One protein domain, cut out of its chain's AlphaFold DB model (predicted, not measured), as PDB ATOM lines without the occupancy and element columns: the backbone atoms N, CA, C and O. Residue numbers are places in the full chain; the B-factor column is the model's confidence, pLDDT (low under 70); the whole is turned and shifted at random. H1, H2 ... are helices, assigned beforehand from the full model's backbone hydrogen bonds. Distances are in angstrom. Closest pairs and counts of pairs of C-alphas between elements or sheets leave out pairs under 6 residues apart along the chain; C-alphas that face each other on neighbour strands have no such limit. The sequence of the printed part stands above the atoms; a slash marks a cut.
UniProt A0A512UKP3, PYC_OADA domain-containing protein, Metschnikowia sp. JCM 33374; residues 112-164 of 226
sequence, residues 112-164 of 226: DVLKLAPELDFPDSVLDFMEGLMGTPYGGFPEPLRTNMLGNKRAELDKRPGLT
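What this domain is: This is residues 112 to 164 of the 226 residues of the protein "PYC_OADA domain-containing protein" of Metschnikowia sp. JCM 33374 (UniProt A0A512UKP3). There is little regular structure here: two short helices, H2 and H3, meet at a steep angle in the middle, H1 sits at one end of the long axis, and unnamed residues 151 to 164 run to the other end. The printed part has 53 residues with three named helices, in the order H1, H2, H3, holding 19 of them, and no named strand: all helix. It is compact, radius of gyration of the C-alphas 11.0 A, but elongated, 34 by 22 by 17 A.

Where its parts are: Find C-alpha 124 at (47.877, -6.206, 2.104); from there H2 runs 10.0 A to residue 131. H3 is residues 145 to 150, 8.7 A, ending at (38.996, -11.720, -0.141). H1 is residues 112 to 116, 5.7 A.

How they stand to each other: Look at the C-alphas of Met 130 and Arg 146, 6.0 A apart: here H2 and H3 touch most closely, at a steep tilt of 63 degrees, opposite ways. H1 and H3 are close but not clearly touching; their closest C-alphas, Leu 114 and Leu 145, are 6.5 A apart. H1 and H2 are apart. In H1, H2 and H3 every O i to N i+4 pair is within hydrogen-bond range.

The domain as a whole: The C-alphas farthest apart, Asp 112 and Leu 163, are 35.3 A apart. The printed part has no cut; the link from H2 to H3 is long. No printed residue is under 70 in pLDDT.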
ATOM      1  N   ASP A 112      40.720 -18.447  15.499       78.12
ATOM      2  CA  ASP A 112      40.062 -17.148  15.398       78.12
ATOM      3  C   ASP A 112      40.111 -16.618  13.962       78.12
ATOM      4  O   ASP A 112      39.099 -16.143  13.455       78.12
ATOM      5  N   VAL A 113      41.236 -16.785  13.255       82.88
ATOM      6  CA  VAL A 113      41.366 -16.403  11.839       82.88
ATOM      7  C   VAL A 113      40.389 -17.181  10.963       82.88
ATOM      8  O   VAL A 113      39.755 -16.586  10.099       82.88
ATOM      9  N   LEU A 114      40.214 -18.487  11.183       80.94
ATOM     10  CA  LEU A 114      39.275 -19.286  10.386       80.94
ATOM     11  C   LEU A 114      37.816 -18.864  10.607       80.94
ATOM     12  O   LEU A 114      37.033 -18.847   9.659       80.94
ATOM     13  N   LYS A 115      37.451 -18.532  11.851       82.44
ATOM     14  CA  LYS A 115      36.078 -18.154  12.222       82.44
ATOM     15  C   LYS A 115      35.746 -16.711  11.834       82.44
ATOM     16  O   LYS A 115      34.630 -16.449  11.402       82.44
ATOM     17  N   LEU A 116      36.705 -15.797  11.984       84.31
ATOM     18  CA  LEU A 116      36.509 -14.349  11.855       84.31
ATOM     19  C   LEU A 116      37.106 -13.761  10.570       84.31
ATOM     20  O   LEU A 116      37.078 -12.547  10.395       84.31
ATOM     21  N   ALA A 117      37.616 -14.583   9.645       81.94
ATOM     22  CA  ALA A 117      38.186 -14.116   8.375       81.94
ATOM     23  C   ALA A 117      37.338 -13.062   7.624       81.94
ATOM     24  O   ALA A 117      37.935 -12.102   7.146       81.94
ATOM     25  N   PRO A 118      35.993 -13.155   7.539       80.69
ATOM     26  CA  PRO A 118      35.193 -12.136   6.849       80.69
ATOM     27  C   PRO A 118      35.206 -10.747   7.512       80.69
ATOM     28  O   PRO A 118      34.917  -9.749   6.853       80.69
ATOM     29  N   GLU A 119      35.499 -10.683   8.812       83.19
ATOM     30  CA  GLU A 119      35.431  -9.464   9.631       83.19
ATOM     31  C   GLU A 119      36.813  -8.865   9.924       83.19
ATOM     32  O   GLU A 119      36.915  -7.699  10.304       83.19
ATOM     33  N   LEU A 120      37.881  -9.647   9.751       83.31
ATOM     34  CA  LEU A 120      39.251  -9.230  10.032       83.31
ATOM     35  C   LEU A 120      39.856  -8.429   8.873       83.31
ATOM     36  O   LEU A 120      39.792  -8.821   7.707       83.31
ATOM     37  N   ASP A 121      40.535  -7.334   9.211       83.81
ATOM     38  CA  ASP A 121      41.365  -6.596   8.262       83.81
ATOM     39  C   ASP A 121      42.778  -7.194   8.228       83.81
ATOM     40  O   ASP A 121      43.587  -7.028   9.146       83.81
ATOM     41  N   PHE A 122      43.073  -7.920   7.150       85.00
ATOM     42  CA  PHE A 122      44.375  -8.544   6.931       85.00
ATOM     43  C   PHE A 122      45.391  -7.571   6.313       85.00
ATOM     44  O   PHE A 122      45.011  -6.676   5.558       85.00
ATOM     45  N   PRO A 123      46.701  -7.774   6.559       85.69
ATOM     46  CA  PRO A 123      47.748  -7.042   5.854       85.69
ATOM     47  C   PRO A 123      47.656  -7.231   4.334       85.69
ATOM     48  O   PRO A 123      47.410  -8.343   3.858       85.69
ATOM     49  N   ASP A 124      47.954  -6.177   3.571       84.56
ATOM     50  CA  ASP A 124      47.877  -6.206   2.104       84.56
ATOM     51  C   ASP A 124      48.715  -7.327   1.480       84.56
ATOM     52  O   ASP A 124      48.262  -7.956   0.536       84.56
ATOM     53  N   SER A 125      49.888  -7.650   2.033       86.56
ATOM     54  CA  SER A 125      50.732  -8.738   1.516       86.56
ATOM     55  C   SER A 125      50.071 -10.117   1.610       86.56
ATOM     56  O   SER A 125      50.317 -10.977   0.763       86.56
ATOM     57  N   VAL A 126      49.238 -10.337   2.631       86.31
ATOM     58  CA  VAL A 126      48.481 -11.582   2.809       86.31
ATOM     59  C   VAL A 126      47.323 -11.623   1.820       86.31
ATOM     60  O   VAL A 126      47.086 -12.656   1.195       86.31
ATOM     61  N   LEU A 127      46.636 -10.495   1.636       87.44
ATOM     62  CA  LEU A 127      45.562 -10.384   0.655       87.44
ATOM     63  C   LEU A 127      46.088 -10.525  -0.776       87.44
ATOM     64  O   LEU A 127      45.500 -11.275  -1.537       87.44
ATOM     65  N   ASP A 128      47.219  -9.908  -1.121       88.19
ATOM     66  CA  ASP A 128      47.883 -10.039  -2.426       88.19
ATOM     67  C   ASP A 128      48.252 -11.504  -2.726       88.19
ATOM     68  O   ASP A 128      48.107 -11.980  -3.856       88.19
ATOM     69  N   PHE A 129      48.722 -12.237  -1.708       89.31
ATOM     70  CA  PHE A 129      48.980 -13.671  -1.822       89.31
ATOM     71  C   PHE A 129      47.688 -14.448  -2.090       89.31
ATOM     72  O   PHE A 129      47.630 -15.173  -3.079       89.31
ATOM     73  N   MET A 130      46.655 -14.262  -1.261       88.88
ATOM     74  CA  MET A 130      45.360 -14.942  -1.410       88.88
ATOM     75  C   MET A 130      44.637 -14.555  -2.708       88.88
ATOM     76  O   MET A 130      43.915 -15.363  -3.283       88.88
ATOM     77  N   GLU A 131      44.860 -13.346  -3.218       88.50
ATOM     78  CA  GLU A 131      44.354 -12.877  -4.508       88.50
ATOM     79  C   GLU A 131      44.965 -13.687  -5.660       88.50
ATOM     80  O   GLU A 131      44.292 -13.947  -6.651       88.50
ATOM     81  N   GLY A 132      46.202 -14.168  -5.497       88.50
ATOM     82  CA  GLY A 132      46.951 -14.917  -6.507       88.50
ATOM     83  C   GLY A 132      48.006 -14.078  -7.231       88.50
ATOM     84  O   GLY A 132      48.572 -14.534  -8.224       88.50
ATOM     85  N   LEU A 133      48.332 -12.869  -6.745       86.44
ATOM     86  CA  LEU A 133      49.337 -11.985  -7.362       86.44
ATOM     87  C   LEU A 133      50.764 -12.550  -7.301       86.44
ATOM     88  O   LEU A 133      51.616 -12.162  -8.105       86.44
ATOM     89  N   MET A 134      51.024 -13.490  -6.391       86.06
ATOM     90  CA  MET A 134      52.286 -14.238  -6.318       86.06
ATOM     91  C   MET A 134      52.235 -15.590  -7.048       86.06
ATOM     92  O   MET A 134      53.207 -16.343  -7.022       86.06
ATOM     93  N   GLY A 135      51.133 -15.877  -7.747       86.44
ATOM     94  CA  GLY A 135      50.835 -17.177  -8.339       86.44
ATOM     95  C   GLY A 135      50.009 -18.069  -7.412       86.44
ATOM     96  O   GLY A 135      49.605 -17.662  -6.324       86.44
ATOM     97  N   THR A 136      49.757 -19.295  -7.870       88.06
ATOM     98  CA  THR A 136      48.941 -20.284  -7.156       88.06
ATOM     99  C   THR A 136      49.851 -21.283  -6.436       88.06
ATOM    100  O   THR A 136      50.754 -21.833  -7.076       88.06
ATOM    101  N   PRO A 137      49.654 -21.537  -5.129       89.44
ATOM    102  CA  PRO A 137      50.440 -22.524  -4.399       89.44
ATOM    103  C   PRO A 137      50.141 -23.952  -4.876       89.44
ATOM    104  O   PRO A 137      49.101 -24.237  -5.476       89.44
ATOM    105  N   TYR A 138      51.060 -24.873  -4.581       86.81
ATOM    106  CA  TYR A 138      50.842 -26.294  -4.836       86.81
ATOM    107  C   TYR A 138      49.626 -26.797  -4.044       86.81
ATOM    108  O   TYR A 138      49.528 -26.556  -2.844       86.81
ATOM    109  N   GLY A 139      48.703 -27.486  -4.718       89.00
ATOM    110  CA  GLY A 139      47.437 -27.931  -4.121       89.00
ATOM    111  C   GLY A 139      46.329 -26.870  -4.088       89.00
ATOM    112  O   GLY A 139      45.224 -27.184  -3.656       89.00
ATOM    113  N   GLY A 140      46.582 -25.656  -4.592       89.25
ATOM    114  CA  GLY A 140      45.606 -24.568  -4.599       89.25
ATOM    115  C   GLY A 140      45.470 -23.868  -3.247       89.25
ATOM    116  O   GLY A 140      46.157 -24.182  -2.276       89.25
ATOM    117  N   PHE A 141      44.602 -22.862  -3.199       91.25
ATOM    118  CA  PHE A 141      44.335 -22.123  -1.969       91.25
ATOM    119  C   PHE A 141      43.326 -22.861  -1.076       91.25
ATOM    120  O   PHE A 141      42.439 -23.548  -1.590       91.25
ATOM    121  N   PRO A 142      43.425 -22.714   0.257       89.19
ATOM    122  CA  PRO A 142      42.478 -23.326   1.175       89.19
ATOM    123  C   PRO A 142      41.118 -22.619   1.108       89.19
ATOM    124  O   PRO A 142      40.980 -21.470   1.531       89.19
ATOM    125  N   GLU A 143      40.096 -23.331   0.641       89.56
ATOM    126  CA  GLU A 143      38.700 -22.890   0.730       89.56
ATOM    127  C   GLU A 143      38.016 -23.472   1.982       89.56
ATOM    128  O   GLU A 143      38.329 -24.598   2.377       89.56
ATOM    129  N   PRO A 144      37.093 -22.740   2.640       90.06
ATOM    130  CA  PRO A 144      36.536 -21.433   2.258       90.06
ATOM    131  C   PRO A 144      37.351 -20.225   2.761       90.06
ATOM    132  O   PRO A 144      36.873 -19.093   2.714       90.06
ATOM    133  N   LEU A 145      38.555 -20.442   3.304       88.81
ATOM    134  CA  LEU A 145      39.340 -19.379   3.934       88.81
ATOM    135  C   LEU A 145      39.686 -18.263   2.939       88.81
ATOM    136  O   LEU A 145      39.486 -17.095   3.262       88.81
ATOM    137  N   ARG A 146      40.147 -18.602   1.729       89.44
ATOM    138  CA  ARG A 146      40.456 -17.608   0.690       89.44
ATOM    139  C   ARG A 146      39.229 -16.774   0.333       89.44
ATOM    140  O   ARG A 146      39.309 -15.548   0.411       89.44
ATOM    141  N   THR A 147      38.108 -17.422   0.005       89.69
ATOM    142  CA  THR A 147      36.850 -16.726  -0.311       89.69
ATOM    143  C   THR A 147      36.448 -15.768   0.818       89.69
ATOM    144  O   THR A 147      36.106 -14.613   0.572       89.69
ATOM    145  N   ASN A 148      36.556 -16.209   2.076       89.75
ATOM    146  CA  ASN A 148      36.215 -15.394   3.244       89.75
ATOM    147  C   ASN A 148      37.165 -14.203   3.448       89.75
ATOM    148  O   ASN A 148      36.710 -13.132   3.837       89.75
ATOM    149  N   MET A 149      38.464 -14.374   3.185       87.94
ATOM    150  CA  MET A 149      39.469 -13.313   3.332       87.94
ATOM    151  C   MET A 149      39.377 -12.250   2.232       87.94
ATOM    152  O   MET A 149      39.552 -11.063   2.508       87.94
ATOM    153  N   LEU A 150      39.132 -12.654   0.982       88.06
ATOM    154  CA  LEU A 150      38.996 -11.720  -0.141       88.06
ATOM    155  C   LEU A 150      37.626 -11.033  -0.135       88.06
ATOM    156  O   LEU A 150      37.520  -9.847  -0.470       88.06
ATOM    157  N   GLY A 151      36.587 -11.774   0.266       84.38
ATOM    158  CA  GLY A 151      35.200 -11.329   0.242       84.38
ATOM    159  C   GLY A 151      34.841 -10.700  -1.105       84.38
ATOM    160  O   GLY A 151      35.241 -11.170  -2.163       84.38
ATOM    161  N   ASN A 152      34.142  -9.565  -1.063       79.62
ATOM    162  CA  ASN A 152      33.836  -8.772  -2.261       79.62
ATOM    163  C   ASN A 152      34.892  -7.688  -2.558       79.62
ATOM    164  O   ASN A 152      34.660  -6.826  -3.406       79.62
ATOM    165  N   LYS A 153      36.013  -7.658  -1.821       77.12
ATOM    166  CA  LYS A 153      36.996  -6.560  -1.874       77.12
ATOM    167  C   LYS A 153      38.032  -6.752  -2.989       77.12
ATOM    168  O   LYS A 153      38.554  -5.761  -3.496       77.12
ATOM    169  N   ARG A 154      38.357  -7.997  -3.349       82.62
ATOM    170  CA  ARG A 154      39.440  -8.352  -4.285       82.62
ATOM    171  C   ARG A 154      39.023  -9.518  -5.182       82.62
ATOM    172  O   ARG A 154      38.221 -10.348  -4.773       82.62
ATOM    173  N   ALA A 155      39.545  -9.553  -6.407       82.25
ATOM    174  CA  ALA A 155      39.182 -10.560  -7.401       82.25
ATOM    175  C   ALA A 155      40.146 -11.749  -7.367       82.25
ATOM    176  O   ALA A 155      41.357 -11.569  -7.351       82.25
ATOM    177  N   GLU A 156      39.618 -12.965  -7.429       85.69
ATOM    178  CA  GLU A 156      40.445 -14.166  -7.494       85.69
ATOM    179  C   GLU A 156      41.161 -14.280  -8.842       85.69
ATOM    180  O   GLU A 156      40.545 -14.318  -9.911       85.69
ATOM    181  N   LEU A 157      42.487 -14.373  -8.792       83.00
ATOM    182  CA  LEU A 157      43.320 -14.685  -9.941       83.00
ATOM    183  C   LEU A 157      43.638 -16.182  -9.944       83.00
ATOM    184  O   LEU A 157      44.070 -16.749  -8.940       83.00
ATOM    185  N   ASP A 158      43.436 -16.806 -11.101       78.50
ATOM    186  CA  ASP A 158      43.761 -18.221 -11.353       78.50
ATOM    187  C   ASP A 158      44.889 -18.380 -12.394       78.50
ATOM    188  O   ASP A 158      45.525 -19.421 -12.543       78.50
ATOM    189  N   LYS A 159      45.188 -17.306 -13.131       83.69
ATOM    190  CA  LYS A 159      46.209 -17.290 -14.185       83.69
ATOM    191  C   LYS A 159      47.435 -16.507 -13.748       83.69
ATOM    192  O   LYS A 159      47.381 -15.686 -12.838       83.69
ATOM    193  N   ARG A 160      48.542 -16.713 -14.472       86.25
ATOM    194  CA  ARG A 160      49.799 -15.985 -14.262       86.25
ATOM    195  C   ARG A 160      49.536 -14.466 -14.200       86.25
ATOM    196  O   ARG A 160      49.150 -13.899 -15.225       86.25
ATOM    197  N   PRO A 161      49.838 -13.795 -13.073       85.31
ATOM    198  CA  PRO A 161      49.530 -12.373 -12.872       85.31
ATOM    199  C   PRO A 161      50.119 -11.450 -13.941       85.31
ATOM    200  O   PRO A 161      49.509 -10.470 -14.342       85.31
ATOM    201  N   GLY A 162      51.284 -11.799 -14.494       82.56
ATOM    202  CA  GLY A 162      51.911 -11.027 -15.571       82.56
ATOM    203  C   GLY A 162      51.085 -10.907 -16.861       82.56
ATOM    204  O   GLY A 162      51.414 -10.062 -17.684       82.56
ATOM    205  N   LEU A 163      50.035 -11.718 -17.052       83.81
ATOM    206  CA  LEU A 163      49.143 -11.630 -18.215       83.81
ATOM    207  C   LEU A 163      48.110 -10.504 -18.101       83.81
ATOM    208  O   LEU A 163      47.605 -10.045 -19.121       83.81
ATOM    209  N   THR A 164      47.772 -10.075 -16.882       79.62
ATOM    210  CA  THR A 164      46.790  -9.000 -16.655       79.62
ATOM    211  C   THR A 164      47.439  -7.617 -16.665       79.62
ATOM    212  O   THR A 164      46.757  -6.605 -16.829       79.62
TER     213      THR A 164